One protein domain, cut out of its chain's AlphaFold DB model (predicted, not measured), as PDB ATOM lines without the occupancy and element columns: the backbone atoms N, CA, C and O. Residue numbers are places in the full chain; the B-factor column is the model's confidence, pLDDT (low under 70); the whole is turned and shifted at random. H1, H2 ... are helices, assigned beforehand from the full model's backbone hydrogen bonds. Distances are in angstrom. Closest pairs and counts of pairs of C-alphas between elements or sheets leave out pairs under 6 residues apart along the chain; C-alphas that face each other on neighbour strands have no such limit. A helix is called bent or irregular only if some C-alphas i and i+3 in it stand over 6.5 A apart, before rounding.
ATOM      1  N   ARG A  50     -35.426 -30.131 -26.403       80.38
ATOM      2  CA  ARG A  50     -35.286 -28.771 -26.956       80.38
ATOM      3  C   ARG A  50     -35.016 -27.743 -25.865       80.38
ATOM      4  O   ARG A  50     -34.208 -26.850 -26.099       80.38
ATOM      5  N   GLU A  51     -35.666 -27.855 -24.710       86.25
ATOM      6  CA  GLU A  51     -35.411 -26.980 -23.561       86.25
ATOM      7  C   GLU A  51     -33.988 -27.170 -23.023       86.25
ATOM      8  O   GLU A  51     -33.265 -26.191 -22.848       86.25
ATOM      9  N   GLU A  52     -33.540 -28.417 -22.862       87.12
ATOM     10  CA  GLU A  52     -32.171 -28.746 -22.449       87.12
ATOM     11  C   GLU A  52     -31.141 -28.258 -23.481       87.12
ATOM     12  O   GLU A  52     -30.159 -27.605 -23.125       87.12
ATOM     13  N   ALA A  53     -31.390 -28.472 -24.779       88.56
ATOM     14  CA  ALA A  53     -30.532 -27.960 -25.846       88.56
ATOM     15  C   ALA A  53     -30.514 -26.422 -25.904       88.56
ATOM     16  O   ALA A  53     -29.470 -25.826 -26.176       88.56
ATOM     17  N   ALA A  54     -31.644 -25.760 -25.646       91.12
ATOM     18  CA  ALA A  54     -31.712 -24.305 -25.569       91.12
ATOM     19  C   ALA A  54     -30.919 -23.773 -24.366       91.12
ATOM     20  O   ALA A  54     -30.148 -22.826 -24.529       91.12
ATOM     21  N   ALA A  55     -31.030 -24.423 -23.204       93.69
ATOM     22  CA  ALA A  55     -30.252 -24.088 -22.013       93.69
ATOM     23  C   ALA A  55     -28.742 -24.267 -22.251       93.69
ATOM     24  O   ALA A  55     -27.954 -23.389 -21.898       93.69
ATOM     25  N   LEU A  56     -28.332 -25.348 -22.925       94.12
ATOM     26  CA  LEU A  56     -26.939 -25.579 -23.321       94.12
ATOM     27  C   LEU A  56     -26.405 -24.471 -24.232       94.12
ATOM     28  O   LEU A  56     -25.337 -23.921 -23.961       94.12
ATOM     29  N   ARG A  57     -27.158 -24.107 -25.278       95.81
ATOM     30  CA  ARG A  57     -26.788 -23.011 -26.192       95.81
ATOM     31  C   ARG A  57     -26.685 -21.676 -25.459       95.81
ATOM     32  O   ARG A  57     -25.831 -20.857 -25.791       95.81
ATOM     33  N   GLU A  58     -27.545 -21.440 -24.471       96.69
ATOM     34  CA  GLU A  58     -27.495 -20.224 -23.667       96.69
ATOM     35  C   GLU A  58     -26.260 -20.182 -22.754       96.69
ATOM     36  O   GLU A  58     -25.566 -19.162 -22.731       96.69
ATOM     37  N   ILE A  59     -25.928 -21.283 -22.071       97.44
ATOM     38  CA  ILE A  59     -24.688 -21.390 -21.285       97.44
ATOM     39  C   ILE A  59     -23.476 -21.162 -22.192       97.44
ATOM     40  O   ILE A  59     -22.627 -20.326 -21.883       97.44
ATOM     41  N   GLU A  60     -23.411 -21.859 -23.328       97.81
ATOM     42  CA  GLU A  60     -22.306 -21.757 -24.281       97.81
ATOM     43  C   GLU A  60     -22.122 -20.326 -24.796       97.81
ATOM     44  O   GLU A  60     -21.005 -19.806 -24.803       97.81
ATOM     45  N   LYS A  61     -23.222 -19.652 -25.146       97.88
ATOM     46  CA  LYS A  61     -23.219 -18.242 -25.548       97.88
ATOM     47  C   LYS A  61     -22.583 -17.351 -24.479       97.88
ATOM     48  O   LYS A  61     -21.728 -16.525 -24.801       97.88
ATOM     49  N   TRP A  62     -22.997 -17.484 -23.218       98.06
ATOM     50  CA  TRP A  62     -22.489 -16.630 -22.141       98.06
ATOM     51  C   TRP A  62     -21.042 -16.946 -21.764       98.06
ATOM     52  O   TRP A  62     -20.265 -16.018 -21.543       98.06
ATOM     53  N   VAL A  63     -20.663 -18.225 -21.749       97.94
ATOM     54  CA  VAL A  63     -19.272 -18.660 -21.558       97.94
ATOM     55  C   VAL A  63     -18.386 -18.098 -22.671       97.94
ATOM     56  O   VAL A  63     -17.361 -17.491 -22.373       97.94
ATOM     57  N   GLY A  64     -18.813 -18.191 -23.935       97.88
ATOM     58  CA  GLY A  64     -18.073 -17.635 -25.072       97.88
ATOM     59  C   GLY A  64     -17.907 -16.113 -24.999       97.88
ATOM     60  O   GLY A  64     -16.826 -15.591 -25.268       97.88
ATOM     61  N   TYR A  65     -18.941 -15.379 -24.572       97.62
ATOM     62  CA  TYR A  65     -18.826 -13.935 -24.339       97.62
ATOM     63  C   TYR A  65     -17.887 -13.594 -23.179       97.62
ATOM     64  O   TYR A  65     -17.080 -12.678 -23.305       97.62
ATOM     65  N   ALA A  66     -17.945 -14.338 -22.074       97.12
ATOM     66  CA  ALA A  66     -17.043 -14.130 -20.945       97.12
ATOM     67  C   ALA A  66     -15.575 -14.401 -21.324       97.12
ATOM     68  O   ALA A  66     -14.689 -13.643 -20.934       97.12
ATOM     69  N   GLU A  67     -15.311 -15.436 -22.124       97.19
ATOM     70  CA  GLU A  67     -13.973 -15.732 -22.649       97.19
ATOM     71  C   GLU A  67     -13.464 -14.624 -23.577       97.19
ATOM     72  O   GLU A  67     -12.312 -14.206 -23.453       97.19
ATOM     73  N   ALA A  68     -14.320 -14.103 -24.460       97.00
ATOM     74  CA  ALA A  68     -13.974 -12.978 -25.324       97.00
ATOM     75  C   ALA A  68     -13.692 -11.691 -24.527       97.00
ATOM     76  O   ALA A  68     -12.769 -10.950 -24.869       97.00
ATOM     77  N   ASP A  69     -14.447 -11.431 -23.456       96.12
ATOM     78  CA  ASP A  69     -14.227 -10.284 -22.567       96.12
ATOM     79  C   ASP A  69     -12.892 -10.400 -21.812       96.12
ATOM     80  O   ASP A  69     -12.145  -9.424 -21.739       96.12
ATOM     81  N   ILE A  70     -12.556 -11.598 -21.315       95.38
ATOM     82  CA  ILE A  70     -11.253 -11.884 -20.691       95.38
ATOM     83  C   ILE A  70     -10.120 -11.718 -21.703       95.38
ATOM     84  O   ILE A  70      -9.094 -11.128 -21.377       95.38
ATOM     85  N   ALA A  71     -10.289 -12.213 -22.931       95.44
ATOM     86  CA  ALA A  71      -9.272 -12.104 -23.977       95.44
ATOM     87  C   ALA A  71      -8.990 -10.646 -24.379       95.44
ATOM     88  O   ALA A  71      -7.879 -10.323 -24.790       95.44
ATOM     89  N   ARG A  72      -9.986  -9.764 -24.247       94.19
ATOM     90  CA  ARG A  72      -9.853  -8.315 -24.466       94.19
ATOM     91  C   ARG A  72      -9.359  -7.555 -23.240       94.19
ATOM     92  O   ARG A  72      -9.179  -6.344 -23.339       94.19
ATOM     93  N   ASP A  73      -9.174  -8.245 -22.116       89.38
ATOM     94  CA  ASP A  73      -8.725  -7.661 -20.856       89.38
ATOM     95  C   ASP A  73      -9.601  -6.470 -20.426       89.38
ATOM     96  O   ASP A  73      -9.130  -5.426 -19.965       89.38
ATOM     97  N   LEU A  74     -10.918  -6.612 -20.634       83.19
ATOM     98  CA  LEU A  74     -11.889  -5.631 -20.168       83.19
ATOM     99  C   LEU A  74     -11.843  -5.657 -18.639       83.19
ATOM    100  O   LEU A  74     -12.315  -6.604 -18.018       83.19
ATOM    101  N   GLY A  75     -11.231  -4.626 -18.052       68.31
ATOM    102  CA  GLY A  75     -10.819  -4.548 -16.645       68.31
ATOM    103  C   GLY A  75     -11.921  -4.649 -15.584       68.31
ATOM    104  O   GLY A  75     -11.644  -4.394 -14.423       68.31
ATOM    105  N   TYR A  76     -13.152  -5.010 -15.945       81.19
ATOM    106  CA  TYR A  76     -14.291  -5.121 -15.042       81.19
ATOM    107  C   TYR A  76     -15.011  -6.465 -15.194       81.19
ATOM    108  O   TYR A  76     -15.068  -7.062 -16.267       81.19
ATOM    109  N   VAL A  77     -15.659  -6.913 -14.112       82.94
ATOM    110  CA  VAL A  77     -16.524  -8.102 -14.140       82.94
ATOM    111  C   VAL A  77     -17.773  -7.801 -14.973       82.94
ATOM    112  O   VAL A  77     -18.714  -7.153 -14.497       82.94
ATOM    113  N   SER A  78     -17.781  -8.259 -16.224       92.69
ATOM    114  CA  SER A  78     -18.870  -8.005 -17.168       92.69
ATOM    115  C   SER A  78     -20.146  -8.774 -16.801       92.69
ATOM    116  O   SER A  78     -20.134  -9.739 -16.028       92.69
ATOM    117  N   ASN A  79     -21.290  -8.357 -17.357       95.31
ATOM    118  CA  ASN A  79     -22.530  -9.119 -17.198       95.31
ATOM    119  C   ASN A  79     -22.390 -10.539 -17.777       95.31
ATOM    120  O   ASN A  79     -22.953 -11.471 -17.215       95.31
ATOM    121  N   ALA A  80     -21.600 -10.711 -18.843       96.06
ATOM    122  CA  ALA A  80     -21.356 -12.022 -19.436       96.06
ATOM    123  C   ALA A  80     -20.643 -12.962 -18.459       96.06
ATOM    124  O   ALA A  80     -21.083 -14.094 -18.287       96.06
ATOM    125  N   MET A  81     -19.625 -12.477 -17.739       95.38
ATOM    126  CA  MET A  81     -18.953 -13.264 -16.698       95.38
ATOM    127  C   MET A  81     -19.919 -13.685 -15.584       95.38
ATOM    128  O   MET A  81     -19.901 -14.837 -15.157       95.38
ATOM    129  N   LYS A  82     -20.802 -12.780 -15.134       94.44
ATOM    130  CA  LYS A  82     -21.813 -13.101 -14.109       94.44
ATOM    131  C   LYS A  82     -22.769 -14.191 -14.592       94.44
ATOM    132  O   LYS A  82     -22.977 -15.158 -13.870       94.44
ATOM    133  N   GLN A  83     -23.298 -14.064 -15.811       97.44
ATOM    134  CA  GLN A  83     -24.205 -15.060 -16.392       97.44
ATOM    135  C   GLN A  83     -23.511 -16.406 -16.627       97.44
ATOM    136  O   GLN A  83     -24.079 -17.441 -16.295       97.44
ATOM    137  N   ALA A  84     -22.266 -16.407 -17.114       96.94
ATOM    138  CA  ALA A  84     -21.482 -17.626 -17.300       96.94
ATOM    139  C   ALA A  84     -21.281 -18.384 -15.977       96.94
ATOM    140  O   ALA A  84     -21.453 -19.600 -15.934       96.94
ATOM    141  N   VAL A  85     -20.985 -17.672 -14.882       95.81
ATOM    142  CA  VAL A  85     -20.871 -18.279 -13.548       95.81
ATOM    143  C   VAL A  85     -22.223 -18.781 -13.043       95.81
ATOM    144  O   VAL A  85     -22.312 -19.913 -12.581       95.81
ATOM    145  N   THR A  86     -23.287 -17.981 -13.153       96.69
ATOM    146  CA  THR A  86     -24.621 -18.366 -12.665       96.69
ATOM    147  C   THR A  86     -25.193 -19.576 -13.400       96.69
ATOM    148  O   THR A  86     -25.734 -20.468 -12.753       96.69
ATOM    149  N   LEU A  87     -25.080 -19.618 -14.728       96.75
ATOM    150  CA  LEU A  87     -25.687 -20.665 -15.550       96.75
ATOM    151  C   LEU A  87     -24.768 -21.884 -15.724       96.75
ATOM    152  O   LEU A  87     -25.247 -23.010 -15.806       96.75
ATOM    153  N   GLY A  88     -23.446 -21.681 -15.776       95.69
ATOM    154  CA  GLY A  88     -22.489 -22.727 -16.140       95.69
ATOM    155  C   GLY A  88     -21.780 -23.426 -14.977       95.69
ATOM    156  O   GLY A  88     -21.210 -24.494 -15.196       95.69
ATOM    157  N   ALA A  89     -21.807 -22.889 -13.747       94.62
ATOM    158  CA  ALA A  89     -21.026 -23.446 -12.630       94.62
ATOM    159  C   ALA A  89     -21.404 -24.891 -12.248       94.62
ATOM    160  O   ALA A  89     -20.544 -25.641 -11.797       94.62
ATOM    161  N   GLY A  90     -22.667 -25.287 -12.436       93.69
ATOM    162  CA  GLY A  90     -23.141 -26.649 -12.161       93.69
ATOM    163  C   GLY A  90     -23.092 -27.598 -13.361       93.69
ATOM    164  O   GLY A  90     -23.455 -28.763 -13.222       93.69
ATOM    165  N   HIS A  91     -22.692 -27.120 -14.543       96.56
ATOM    166  CA  HIS A  91     -22.781 -27.912 -15.764       96.56
ATOM    167  C   HIS A  91     -21.533 -28.795 -15.959       96.56
ATOM    168  O   HIS A  91     -20.420 -28.261 -15.941       96.56
ATOM    169  N   PRO A  92     -21.663 -30.112 -16.219       96.62
ATOM    170  CA  PRO A  92     -20.523 -31.035 -16.273       96.62
ATOM    171  C   PRO A  92     -19.496 -30.692 -17.362       96.62
ATOM    172  O   PRO A  92     -18.300 -30.863 -17.153       96.62
ATOM    173  N   THR A  93     -19.935 -30.167 -18.510       95.69
ATOM    174  CA  THR A  93     -19.028 -29.804 -19.618       95.69
ATOM    175  C   THR A  93     -18.434 -28.399 -19.497       95.69
ATOM    176  O   THR A  93     -17.328 -28.161 -19.981       95.69
ATOM    177  N   PHE A  94     -19.138 -27.453 -18.864       97.19
ATOM    178  CA  PHE A  94     -18.724 -26.043 -18.814       97.19
ATOM    179  C   PHE A  94     -18.105 -25.641 -17.471       97.19
ATOM    180  O   PHE A  94     -17.403 -24.633 -17.419       97.19
ATOM    181  N   GLY A  95     -18.295 -26.430 -16.409       96.50
ATOM    182  CA  GLY A  95     -17.855 -26.092 -15.055       96.50
ATOM    183  C   GLY A  95     -16.364 -25.763 -14.969       96.50
ATOM    184  O   GLY A  95     -15.996 -24.727 -14.421       96.50
ATOM    185  N   ALA A  96     -15.503 -26.568 -15.602       97.12
ATOM    186  CA  ALA A  96     -14.061 -26.309 -15.629       97.12
ATOM    187  C   ALA A  96     -13.709 -24.974 -16.319       97.12
ATOM    188  O   ALA A  96     -12.903 -24.202 -15.801       97.12
ATOM    189  N   ARG A  97     -14.359 -24.658 -17.451       97.38
ATOM    190  CA  ARG A  97     -14.167 -23.380 -18.165       97.38
ATOM    191  C   ARG A  97     -14.622 -22.200 -17.313       97.38
ATOM    192  O   ARG A  97     -13.914 -21.205 -17.215       97.38
ATOM    193  N   VAL A  98     -15.770 -22.323 -16.651       97.31
ATOM    194  CA  VAL A  98     -16.322 -21.284 -15.770       97.31
ATOM    195  C   VAL A  98     -15.415 -21.010 -14.568       97.31
ATOM    196  O   VAL A  98     -15.232 -19.849 -14.205       97.31
ATOM    197  N   VAL A  99     -14.802 -22.042 -13.980       96.75
ATOM    198  CA  VAL A  99     -13.820 -21.878 -12.894       96.75
ATOM    199  C   VAL A  99     -12.594 -21.097 -13.376       96.75
ATOM    200  O   VAL A  99     -12.166 -20.158 -12.703       96.75
ATOM    201  N   GLU A 100     -12.066 -21.413 -14.560       96.31
ATOM    202  CA  GLU A 100     -10.946 -20.667 -15.148       96.31
ATOM    203  C   GLU A 100     -11.321 -19.216 -15.490       96.31
ATOM    204  O   GLU A 100     -10.546 -18.296 -15.216       96.31
ATOM    205  N   ILE A 101     -12.529 -18.980 -16.011       95.38
ATOM    206  CA  ILE A 101     -13.077 -17.633 -16.242       95.38
ATOM    207  C   ILE A 101     -13.128 -16.850 -14.927       95.38
ATOM    208  O   ILE A 101     -12.645 -15.721 -14.868       95.38
ATOM    209  N   ALA A 102     -13.659 -17.446 -13.855       94.19
ATOM    210  CA  ALA A 102     -13.758 -16.802 -12.549       94.19
ATOM    211  C   ALA A 102     -12.377 -16.473 -11.959       94.19
ATOM    212  O   ALA A 102     -12.170 -15.370 -11.450       94.19
ATOM    213  N   LYS A 103     -11.414 -17.394 -12.081       95.12
ATOM    214  CA  LYS A 103     -10.028 -17.197 -11.640       95.12
ATOM    215  C   LYS A 103      -9.351 -16.045 -12.385       95.12
ATOM    216  O   LYS A 103      -8.747 -15.180 -11.754       95.12
ATOM    217  N   ARG A 104      -9.478 -15.992 -13.715       94.12
ATOM    218  CA  ARG A 104      -8.925 -14.896 -14.528       94.12
ATOM    219  C   ARG A 104      -9.615 -13.566 -14.246       94.12
ATOM    220  O   ARG A 104      -8.934 -12.556 -14.117       94.12
ATOM    221  N   ALA A 105     -10.938 -13.560 -14.093       92.12
ATOM    222  CA  ALA A 105     -11.689 -12.358 -13.742       92.12
ATOM    223  C   ALA A 105     -11.260 -11.791 -12.376       92.12
ATOM    224  O   ALA A 105     -11.157 -10.574 -12.225       92.12
ATOM    225  N   LEU A 106     -10.967 -12.656 -11.397       91.75
ATOM    226  CA  LEU A 106     -10.419 -12.232 -10.109       91.75
ATOM    227  C   LEU A 106      -9.028 -11.607 -10.271       91.75
ATOM    228  O   LEU A 106      -8.811 -10.509  -9.769       91.75
ATOM    229  N   ALA A 107      -8.134 -12.245 -11.029       92.38
ATOM    230  CA  ALA A 107      -6.796 -11.711 -11.285       92.38
ATOM    231  C   ALA A 107      -6.832 -10.338 -11.989       92.38
ATOM    232  O   ALA A 107      -6.093  -9.431 -11.615       92.38
ATOM    233  N   ILE A 108      -7.728 -10.155 -12.968       90.56
ATOM    234  CA  ILE A 108      -7.942  -8.860 -13.640       90.56
ATOM    235  C   ILE A 108      -8.413  -7.806 -12.633       90.56
ATOM    236  O   ILE A 108      -7.866  -6.705 -12.590       90.56
ATOM    237  N   ARG A 109      -9.392  -8.149 -11.789       89.88
ATOM    238  CA  ARG A 109      -9.923  -7.247 -10.760       89.88
ATOM    239  C   ARG A 109      -8.869  -6.861  -9.722       89.88
ATOM    240  O   ARG A 109      -8.861  -5.726  -9.262       89.88
ATOM    241  N   GLU A 110      -8.001  -7.785  -9.331       90.94
ATOM    242  CA  GLU A 110      -6.899  -7.507  -8.401       90.94
ATOM    243  C   GLU A 110      -5.823  -6.615  -9.039       90.94
ATOM    244  O   GLU A 110      -5.220  -5.792  -8.352       90.94
ATOM    245  N   ALA A 111      -5.630  -6.712 -10.358       93.19
ATOM    246  CA  ALA A 111      -4.707  -5.863 -11.111       93.19
ATOM    247  C   ALA A 111      -5.279  -4.475 -11.471       93.19
ATOM    248  O   ALA A 111      -4.507  -3.550 -11.732       93.19
ATOM    249  N   GLU A 112      -6.604  -4.295 -11.493       92.56
ATOM    250  CA  GLU A 112      -7.264  -3.040 -11.893       92.56
ATOM    251  C   GLU A 112      -6.836  -1.825 -11.040       92.56
ATOM    252  O   GLU A 112      -6.412  -0.828 -11.635       92.56
ATOM    253  N   PRO A 113      -6.821  -1.881  -9.690       95.06
ATOM    254  CA  PRO A 113      -6.364  -0.764  -8.862       95.06
ATOM    255  C   PRO A 113      -4.935  -0.320  -9.183       95.06
ATOM    256  O   PRO A 113      -4.632   0.875  -9.186       95.06
ATOM    257  N   ARG A 114      -4.059  -1.282  -9.496       96.00
ATOM    258  CA  ARG A 114      -2.679  -1.002  -9.891       96.00
ATOM    259  C   ARG A 114      -2.622  -0.320 -11.256       96.00
ATOM    260  O   ARG A 114      -1.940   0.690 -11.392       96.00
ATOM    261  N   ARG A 115      -3.352  -0.830 -12.253       95.38
ATOM    262  CA  ARG A 115      -3.425  -0.215 -13.594       95.38
ATOM    263  C   ARG A 115      -3.957   1.212 -13.533       95.38
ATOM    264  O   ARG A 115      -3.459   2.088 -14.236       95.38
ATOM    265  N   GLU A 116      -4.955   1.460 -12.688       96.06
ATOM    266  CA  GLU A 116      -5.476   2.806 -12.468       96.06
ATOM    267  C   GLU A 116      -4.421   3.719 -11.826       96.06
ATOM    268  O   GLU A 116      -4.219   4.838 -12.302       96.06
ATOM    269  N   ALA A 117      -3.696   3.242 -10.809       97.81
ATOM    270  CA  ALA A 117      -2.598   3.991 -10.200       97.81
ATOM    271  C   ALA A 117      -1.485   4.322 -11.215       97.81
ATOM    272  O   ALA A 117      -1.081   5.479 -11.323       97.81
ATOM    273  N   GLU A 118      -1.045   3.344 -12.015       97.88
ATOM    274  CA  GLU A 118      -0.037   3.526 -13.071       97.88
ATOM    275  C   GLU A 118      -0.483   4.543 -14.131       97.88
ATOM    276  O   GLU A 118       0.313   5.379 -14.568       97.88
ATOM    277  N   LYS A 119      -1.763   4.512 -14.513       97.94
ATOM    278  CA  LYS A 119      -2.358   5.465 -15.457       97.94
ATOM    279  C   LYS A 119      -2.318   6.897 -14.921       97.94
ATOM    280  O   LYS A 119      -1.881   7.801 -15.632       97.94
ATOM    281  N   TRP A 120      -2.763   7.113 -13.682       98.25
ATOM    282  CA  TRP A 120      -2.726   8.441 -13.059       98.25
ATOM    283  C   TRP A 120      -1.297   8.941 -12.869       98.25
ATOM    284  O   TRP A 120      -1.032  10.116 -13.116       98.25
ATOM    285  N   LEU A 121      -0.380   8.049 -12.490       98.38
ATOM    286  CA  LEU A 121       1.039   8.356 -12.360       98.38
ATOM    287  C   LEU A 121       1.647   8.809 -13.691       98.38
ATOM    288  O   LEU A 121       2.294   9.848 -13.720       98.38
ATOM    289  N   GLY A 122       1.373   8.105 -14.795       98.38
ATOM    290  CA  GLY A 122       1.852   8.503 -16.124       98.38
ATOM    291  C   GLY A 122       1.357   9.891 -16.547       98.38
ATOM    292  O   GLY A 122       2.143  10.725 -16.990       98.38
ATOM    293  N   TRP A 123       0.071  10.192 -16.334       98.38
ATOM    294  CA  TRP A 123      -0.473  11.531 -16.602       98.38
ATOM    295  C   TRP A 123       0.099  12.617 -15.685       98.38
ATOM    296  O   TRP A 123       0.222  13.772 -16.090       98.38
ATOM    297  N   ALA A 124       0.396  12.286 -14.429       98.44
ATOM    298  CA  ALA A 124       1.010  13.218 -13.493       98.44
ATOM    299  C   ALA A 124       2.466  13.526 -13.876       98.44
ATOM    300  O   ALA A 124       2.871  14.684 -13.821       98.44
ATOM    301  N   GLU A 125       3.229  12.513 -14.295       98.50
ATOM    302  CA  GLU A 125       4.608  12.657 -14.775       98.50
ATOM    303  C   GLU A 125       4.678  13.599 -15.986       98.50
ATOM    304  O   GLU A 125       5.462  14.546 -15.969       98.50
ATOM    305  N   GLU A 126       3.809  13.412 -16.985       98.31
ATOM    306  CA  GLU A 126       3.723  14.285 -18.167       98.31
ATOM    307  C   GLU A 126       3.433  15.747 -17.783       98.31
ATOM    308  O   GLU A 126       4.153  16.662 -18.177       98.31
ATOM    309  N   GLN A 127       2.453  15.985 -16.907       97.88
ATOM    310  CA  GLN A 127       2.109  17.347 -16.481       97.88
ATOM    311  C   GLN A 127       3.199  18.026 -15.646       97.88
ATOM    312  O   GLN A 127       3.334  19.251 -15.660       97.88
ATOM    313  N   VAL A 128       3.984  17.256 -14.895       98.19
ATOM    314  CA  VAL A 128       5.119  17.804 -14.148       98.19
ATOM    315  C   VAL A 128       6.259  18.185 -15.086       98.19
ATOM    316  O   VAL A 128       6.925  19.190 -14.834       98.19
ATOM    317  N   VAL A 129       6.454  17.463 -16.192       97.94
ATOM    318  CA  VAL A 129       7.384  17.885 -17.254       97.94
ATOM    319  C   VAL A 129       6.955  19.233 -17.845       97.94
ATOM    320  O   VAL A 129       7.804  20.105 -18.032       97.94
ATOM    321  N   ASP A 130       5.649  19.464 -17.997       97.06
ATOM    322  CA  ASP A 130       5.080  20.748 -18.440       97.06
ATOM    323  C   ASP A 130       5.170  21.880 -17.392       97.06
ATOM    324  O   ASP A 130       4.731  23.008 -17.629       97.06
ATOM    325  N   GLY A 131       5.740  21.616 -16.212       96.88
ATOM    326  CA  GLY A 131       5.927  22.616 -15.162       96.88
ATOM    327  C   GLY A 131       4.729  22.791 -14.228       96.88
ATOM    328  O   GLY A 131       4.751  23.686 -13.376       96.88
ATOM    329  N   LEU A 132       3.680  21.964 -14.343       96.75
ATOM    330  CA  LEU A 132       2.543  22.043 -13.430       96.75
ATOM    331  C   LEU A 132       2.968  21.617 -12.020       96.75
ATOM    332  O   LEU A 132       3.726  20.671 -11.809       96.75
ATOM    333  N   THR A 133       2.447  22.340 -11.031       96.94
ATOM    334  CA  THR A 133       2.707  22.098  -9.603       96.94
ATOM    335  C   THR A 133       1.517  21.481  -8.876       96.94
ATOM    336  O   THR A 133       1.646  21.086  -7.722       96.94
ATOM    337  N   SER A 134       0.348  21.477  -9.515       96.31
ATOM    338  CA  SER A 134      -0.923  21.018  -8.954       96.31
ATOM    339  C   SER A 134      -1.872  20.649 -10.087       96.31
ATOM    340  O   SER A 134      -2.051  21.440 -11.017       96.31
ATOM    341  N   SER A 135      -2.510  19.491  -9.993       97.50
ATOM    342  CA  SER A 135      -3.543  19.044 -10.920       97.50
ATOM    343  C   SER A 135      -4.296  17.865 -10.316       97.50
ATOM    344  O   SER A 135      -3.803  17.201  -9.406       97.50
ATOM    345  N   ARG A 136      -5.467  17.545 -10.877       97.75
ATOM    346  CA  ARG A 136      -6.218  16.363 -10.445       97.75
ATOM    347  C   ARG A 136      -5.415  15.068 -10.614       97.75
ATOM    348  O   ARG A 136      -5.529  14.187  -9.773       97.75
ATOM    349  N   SER A 137      -4.627  14.932 -11.684       97.69
ATOM    350  CA  SER A 137      -3.818  13.726 -11.889       97.69
ATOM    351  C   SER A 137      -2.695  13.605 -10.870       97.69
ATOM    352  O   SER A 137      -2.442  12.500 -10.406       97.69
ATOM    353  N   LEU A 138      -2.083  14.722 -10.467       97.75
ATOM    354  CA  LEU A 138      -1.104  14.742  -9.382       97.75
ATOM    355  C   LEU A 138      -1.720  14.297  -8.054       97.75
ATOM    356  O   LEU A 138      -1.160  13.427  -7.385       97.75
ATOM    357  N   ASP A 139      -2.882  14.847  -7.706       97.94
ATOM    358  CA  ASP A 139      -3.573  14.511  -6.461       97.94
ATOM    359  C   ASP A 139      -3.970  13.024  -6.424       97.94
ATOM    360  O   ASP A 139      -3.711  12.329  -5.437       97.94
ATOM    361  N   GLU A 140      -4.542  12.501  -7.515       98.31
ATOM    362  CA  GLU A 140      -4.933  11.089  -7.609       98.31
ATOM    363  C   GLU A 140      -3.729  10.142  -7.629       98.31
ATOM    364  O   GLU A 140      -3.754   9.119  -6.945       98.31
ATOM    365  N   ALA A 141      -2.648  10.483  -8.341       98.12
ATOM    366  CA  ALA A 141      -1.423   9.683  -8.343       98.12
ATOM    367  C   ALA A 141      -0.826   9.580  -6.932       98.12
ATOM    368  O   ALA A 141      -0.493   8.483  -6.481       98.12
ATOM    369  N   LEU A 142      -0.757  10.698  -6.199       96.69
ATOM    370  CA  LEU A 142      -0.268  10.731  -4.817       96.69
ATOM    371  C   LEU A 142      -1.157   9.934  -3.857       96.69
ATOM    372  O   LEU A 142      -0.633   9.310  -2.931       96.69
ATOM    373  N   ARG A 143      -2.476   9.937  -4.080       97.81
ATOM    374  CA  ARG A 143      -3.448   9.192  -3.273       97.81
ATOM    375  C   ARG A 143      -3.395   7.685  -3.533       97.81
ATOM    376  O   ARG A 143      -3.431   6.912  -2.581       97.81
ATOM    377  N   LEU A 144      -3.351   7.268  -4.799       97.69
ATOM    378  CA  LEU A 144      -3.468   5.861  -5.202       97.69
ATOM    379  C   LEU A 144      -2.138   5.102  -5.136       97.69
ATOM    380  O   LEU A 144      -2.109   3.972  -4.655       97.69
ATOM    381  N   CYS A 145      -1.029   5.708  -5.573       97.75
ATOM    382  CA  CYS A 145       0.251   4.996  -5.696       97.75
ATOM    383  C   CYS A 145       0.862   4.602  -4.346       97.75
ATOM    384  O   CYS A 145       1.675   3.687  -4.293       97.75
ATOM    385  N   GLY A 146       0.456   5.245  -3.244       96.06
ATOM    386  CA  GLY A 146       0.941   4.905  -1.903       96.06
ATOM    387  C   GLY A 146       0.609   3.475  -1.455       96.06
ATOM    388  O   GLY A 146       1.243   2.977  -0.530       96.06
ATOM    389  N   ALA A 147      -0.351   2.813  -2.108       97.56
ATOM    390  CA  ALA A 147      -0.720   1.427  -1.827       97.56
ATOM    391  C   ALA A 147       0.167   0.380  -2.534       97.56
ATOM    392  O   ALA A 147       0.071  -0.798  -2.199       97.56
ATOM    393  N   PHE A 148       1.017   0.782  -3.491       97.69
ATOM    394  CA  PHE A 148       1.771  -0.127  -4.366       97.69
ATOM    395  C   PHE A 148       3.288   0.086  -4.212       97.69
ATOM    396  O   PHE A 148       3.820   1.062  -4.753       97.69
ATOM    397  N   PRO A 149       4.007  -0.795  -3.486       97.81
ATOM    398  CA  PRO A 149       5.446  -0.654  -3.244       97.81
ATOM    399  C   PRO A 149       6.288  -0.564  -4.520       97.81
ATOM    400  O   PRO A 149       7.269   0.172  -4.563       97.81
ATOM    401  N   GLU A 150       5.885  -1.257  -5.583       97.31
ATOM    402  CA  GLU A 150       6.562  -1.239  -6.880       97.31
ATOM    403  C   GLU A 150       6.524   0.131  -7.584       97.31
ATOM    404  O   GLU A 150       7.316   0.376  -8.492       97.31
ATOM    405  N   LEU A 151       5.626   1.036  -7.176       98.12
ATOM    406  CA  LEU A 151       5.524   2.398  -7.711       98.12
ATOM    407  C   LEU A 151       6.228   3.442  -6.828       98.12
ATOM    408  O   LEU A 151       6.224   4.628  -7.170       98.12
ATOM    409  N   ALA A 152       6.833   3.035  -5.708       97.75
ATOM    410  CA  ALA A 152       7.385   3.952  -4.711       97.75
ATOM    411  C   ALA A 152       8.491   4.860  -5.277       97.75
ATOM    412  O   ALA A 152       8.466   6.069  -5.039       97.75
ATOM    413  N   ASP A 153       9.409   4.307  -6.073       98.31
ATOM    414  CA  ASP A 153      10.529   5.065  -6.646       98.31
ATOM    415  C   ASP A 153      10.050   6.128  -7.645       98.31
ATOM    416  O   ASP A 153      10.469   7.286  -7.584       98.31
ATOM    417  N   ARG A 154       9.097   5.771  -8.519       98.38
ATOM    418  CA  ARG A 154       8.473   6.723  -9.454       98.38
ATOM    419  C   ARG A 154       7.708   7.814  -8.713       98.38
ATOM    420  O   ARG A 154       7.810   8.988  -9.061       98.38
ATOM    421  N   LEU A 155       6.992   7.455  -7.645       98.25
ATOM    422  CA  LEU A 155       6.275   8.419  -6.814       98.25
ATOM    423  C   LEU A 155       7.231   9.388  -6.099       98.25
ATOM    424  O   LEU A 155       6.934  10.581  -5.986       98.25
ATOM    425  N   ALA A 156       8.380   8.902  -5.625       98.31
ATOM    426  CA  ALA A 156       9.421   9.735  -5.031       98.31
ATOM    427  C   ALA A 156      10.021  10.705  -6.062       98.31
ATOM    428  O   ALA A 156      10.149  11.898  -5.774       98.31
ATOM    429  N   ALA A 157      10.304  10.225  -7.278       98.25
ATOM    430  CA  ALA A 157      10.767  11.061  -8.384       98.25
ATOM    431  C   ALA A 157       9.741  12.146  -8.753       98.25
ATOM    432  O   ALA A 157      10.101  13.320  -8.861       98.25
ATOM    433  N   LEU A 158       8.455  11.785  -8.852       98.12
ATOM    434  CA  LEU A 158       7.362  12.725  -9.107       98.12
ATOM    435  C   LEU A 158       7.316  13.827  -8.042       98.12
ATOM    436  O   LEU A 158       7.271  15.010  -8.377       98.12
ATOM    437  N   ARG A 159       7.379  13.464  -6.752       98.06
ATOM    438  CA  ARG A 159       7.401  14.436  -5.643       98.06
ATOM    439  C   ARG A 159       8.599  15.379  -5.732       98.06
ATOM    440  O   ARG A 159       8.433  16.582  -5.537       98.06
ATOM    441  N   GLY A 160       9.781  14.851  -6.051       97.94
ATOM    442  CA  GLY A 160      10.985  15.656  -6.259       97.94
ATOM    443  C   GLY A 160      10.825  16.659  -7.403       97.94
ATOM    444  O   GLY A 160      11.148  17.837  -7.248       97.94
ATOM    445  N   ALA A 161      10.255  16.227  -8.527       97.94
ATOM    446  CA  ALA A 161      10.024  17.083  -9.685       97.94
ATOM    447  C   ALA A 161       8.946  18.157  -9.423       97.94
ATOM    448  O   ALA A 161       9.141  19.322  -9.775       97.94
ATOM    449  N   VAL A 162       7.861  17.819  -8.715       97.81
ATOM    450  CA  VAL A 162       6.861  18.799  -8.251       97.81
ATOM    451  C   VAL A 162       7.502  19.842  -7.338       97.81
ATOM    452  O   VAL A 162       7.272  21.036  -7.527       97.81
ATOM    453  N   ALA A 163       8.328  19.421  -6.375       97.44
ATOM    454  CA  ALA A 163       9.032  20.337  -5.480       97.44
ATOM    455  C   ALA A 163       9.981  21.270  -6.251       97.44
ATOM    456  O   ALA A 163       9.989  22.478  -6.010       97.44
ATOM    457  N   ALA A 164      10.715  20.747  -7.238       96.94
ATOM    458  CA  ALA A 164      11.570  21.554  -8.105       96.94
ATOM    459  C   ALA A 164      10.765  22.585  -8.920       96.94
ATOM    460  O   ALA A 164      11.177  23.741  -9.033       96.94
ATOM    461  N   ASN A 165       9.601  22.205  -9.454       97.12
ATOM    462  CA  ASN A 165       8.713  23.135 -10.156       97.12
ATOM    463  C   ASN A 165       8.129  24.193  -9.220       97.12
ATOM    464  O   ASN A 165       8.047  25.360  -9.598       97.12
ATOM    465  N   GLN A 166       7.756  23.818  -7.995       94.56
ATOM    466  CA  GLN A 166       7.305  24.771  -6.983       94.56
ATOM    467  C   GLN A 166       8.401  25.779  -6.642       94.56
ATOM    468  O   GLN A 166       8.101  26.963  -6.532       94.56
ATOM    469  N   GLU A 167       9.658  25.350  -6.536       92.94
ATOM    470  CA  GLU A 167      10.776  26.257  -6.274       92.94
ATOM    471  C   GLU A 167      11.033  27.202  -7.456       92.94
ATOM    472  O   GLU A 167      11.102  28.416  -7.273       92.94
ATOM    473  N   LYS A 168      11.051  26.684  -8.693       92.81
ATOM    474  CA  LYS A 168      11.121  27.519  -9.910       92.81
ATOM    475  C   LYS A 168       9.985  28.539  -9.958       92.81
ATOM    476  O   LYS A 168      10.194  29.705 -10.296       92.81
ATOM    477  N   ARG A 169       8.774  28.103  -9.605       90.12
ATOM    478  CA  ARG A 169       7.591  28.953  -9.569       90.12
ATOM    479  C   ARG A 169       7.698  30.000  -8.470       90.12
ATOM    480  O   ARG A 169       7.438  31.148  -8.769       90.12
ATOM    481  N   ARG A 170       8.160  29.670  -7.262       85.25
ATOM    482  CA  ARG A 170       8.417  30.645  -6.184       85.25
ATOM    483  C   ARG A 170       9.499  31.657  -6.551       85.25
ATOM    484  O   ARG A 170       9.364  32.826  -6.207       85.25
ATOM    485  N   ALA A 171      10.535  31.230  -7.269       84.50
ATOM    486  CA  ALA A 171      11.581  32.118  -7.768       84.50
ATOM    487  C   ALA A 171      11.067  33.085  -8.853       84.50
ATOM    488  O   ALA A 171      11.581  34.193  -8.987       84.50
TER     489      ALA A 171
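AT A GLANCE: This is residues 50 to 171 of the 358 residues of an uncharacterized protein of Tetrasphaera jenkinsii Ben 74 (UniProt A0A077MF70). Two small three-helix lobes stand end to end in a rod, joined by the long bent helix H3: H1, H2 and arm H3a make one, arm H3b, H4 and H5 the other. The 122 printed residues have five named helices, H1 to H5, and no named strand: all helix. The whole is extended, radius of gyration of the C-alphas 21.9 A, spanning 79 by 22 by 17 A.

HOW THE PARTS SIT: H1, residues 50 to 71, and H2, residues 79 to 88, form a hairpin; their closest C-alphas, Ala 66 and Met 81, are 4.7 A apart. H3, residues 95 to 129, one helix by its hydrogen bonds, is bent: C-alphas 110 and 113 are 6.8 A apart. H1, H2 and H3a, residues 95 to 110, form an up-and-down bundle, each running against the one before. H3b, residues 113 to 129, touches H4, residues 136 to 147, at a steep tilt of 45 degrees, opposite ways; the closest C-alphas, Ala 124 and Leu 138, are 4.9 A apart. H5, residues 149 to 171, touches H3b; the closest C-alphas, Val 128 and Val 162, are 6.2 A apart. Every O i to N i+4 pair is within hydrogen-bond range in H1, H2, H3a and H3b, 6 of 8 in H4, 17 of 19 in H5.

IN THESE COORDINATES: H1 begins at C-alpha 50 (-35.286, -28.771, -26.956) and is 31.0 A long. H5, 33.6 A, is irregular, C-alphas 150 and 153 being 7.5 A apart, and ends at C-alpha 171 (11.581, 32.118, -7.768).

THE WHOLE: The two C-alphas farthest apart, Arg 50 and Ala 171, are 79.2 A apart. The printed part has no cut and no long link; pLDDT is under 70 at residue 75.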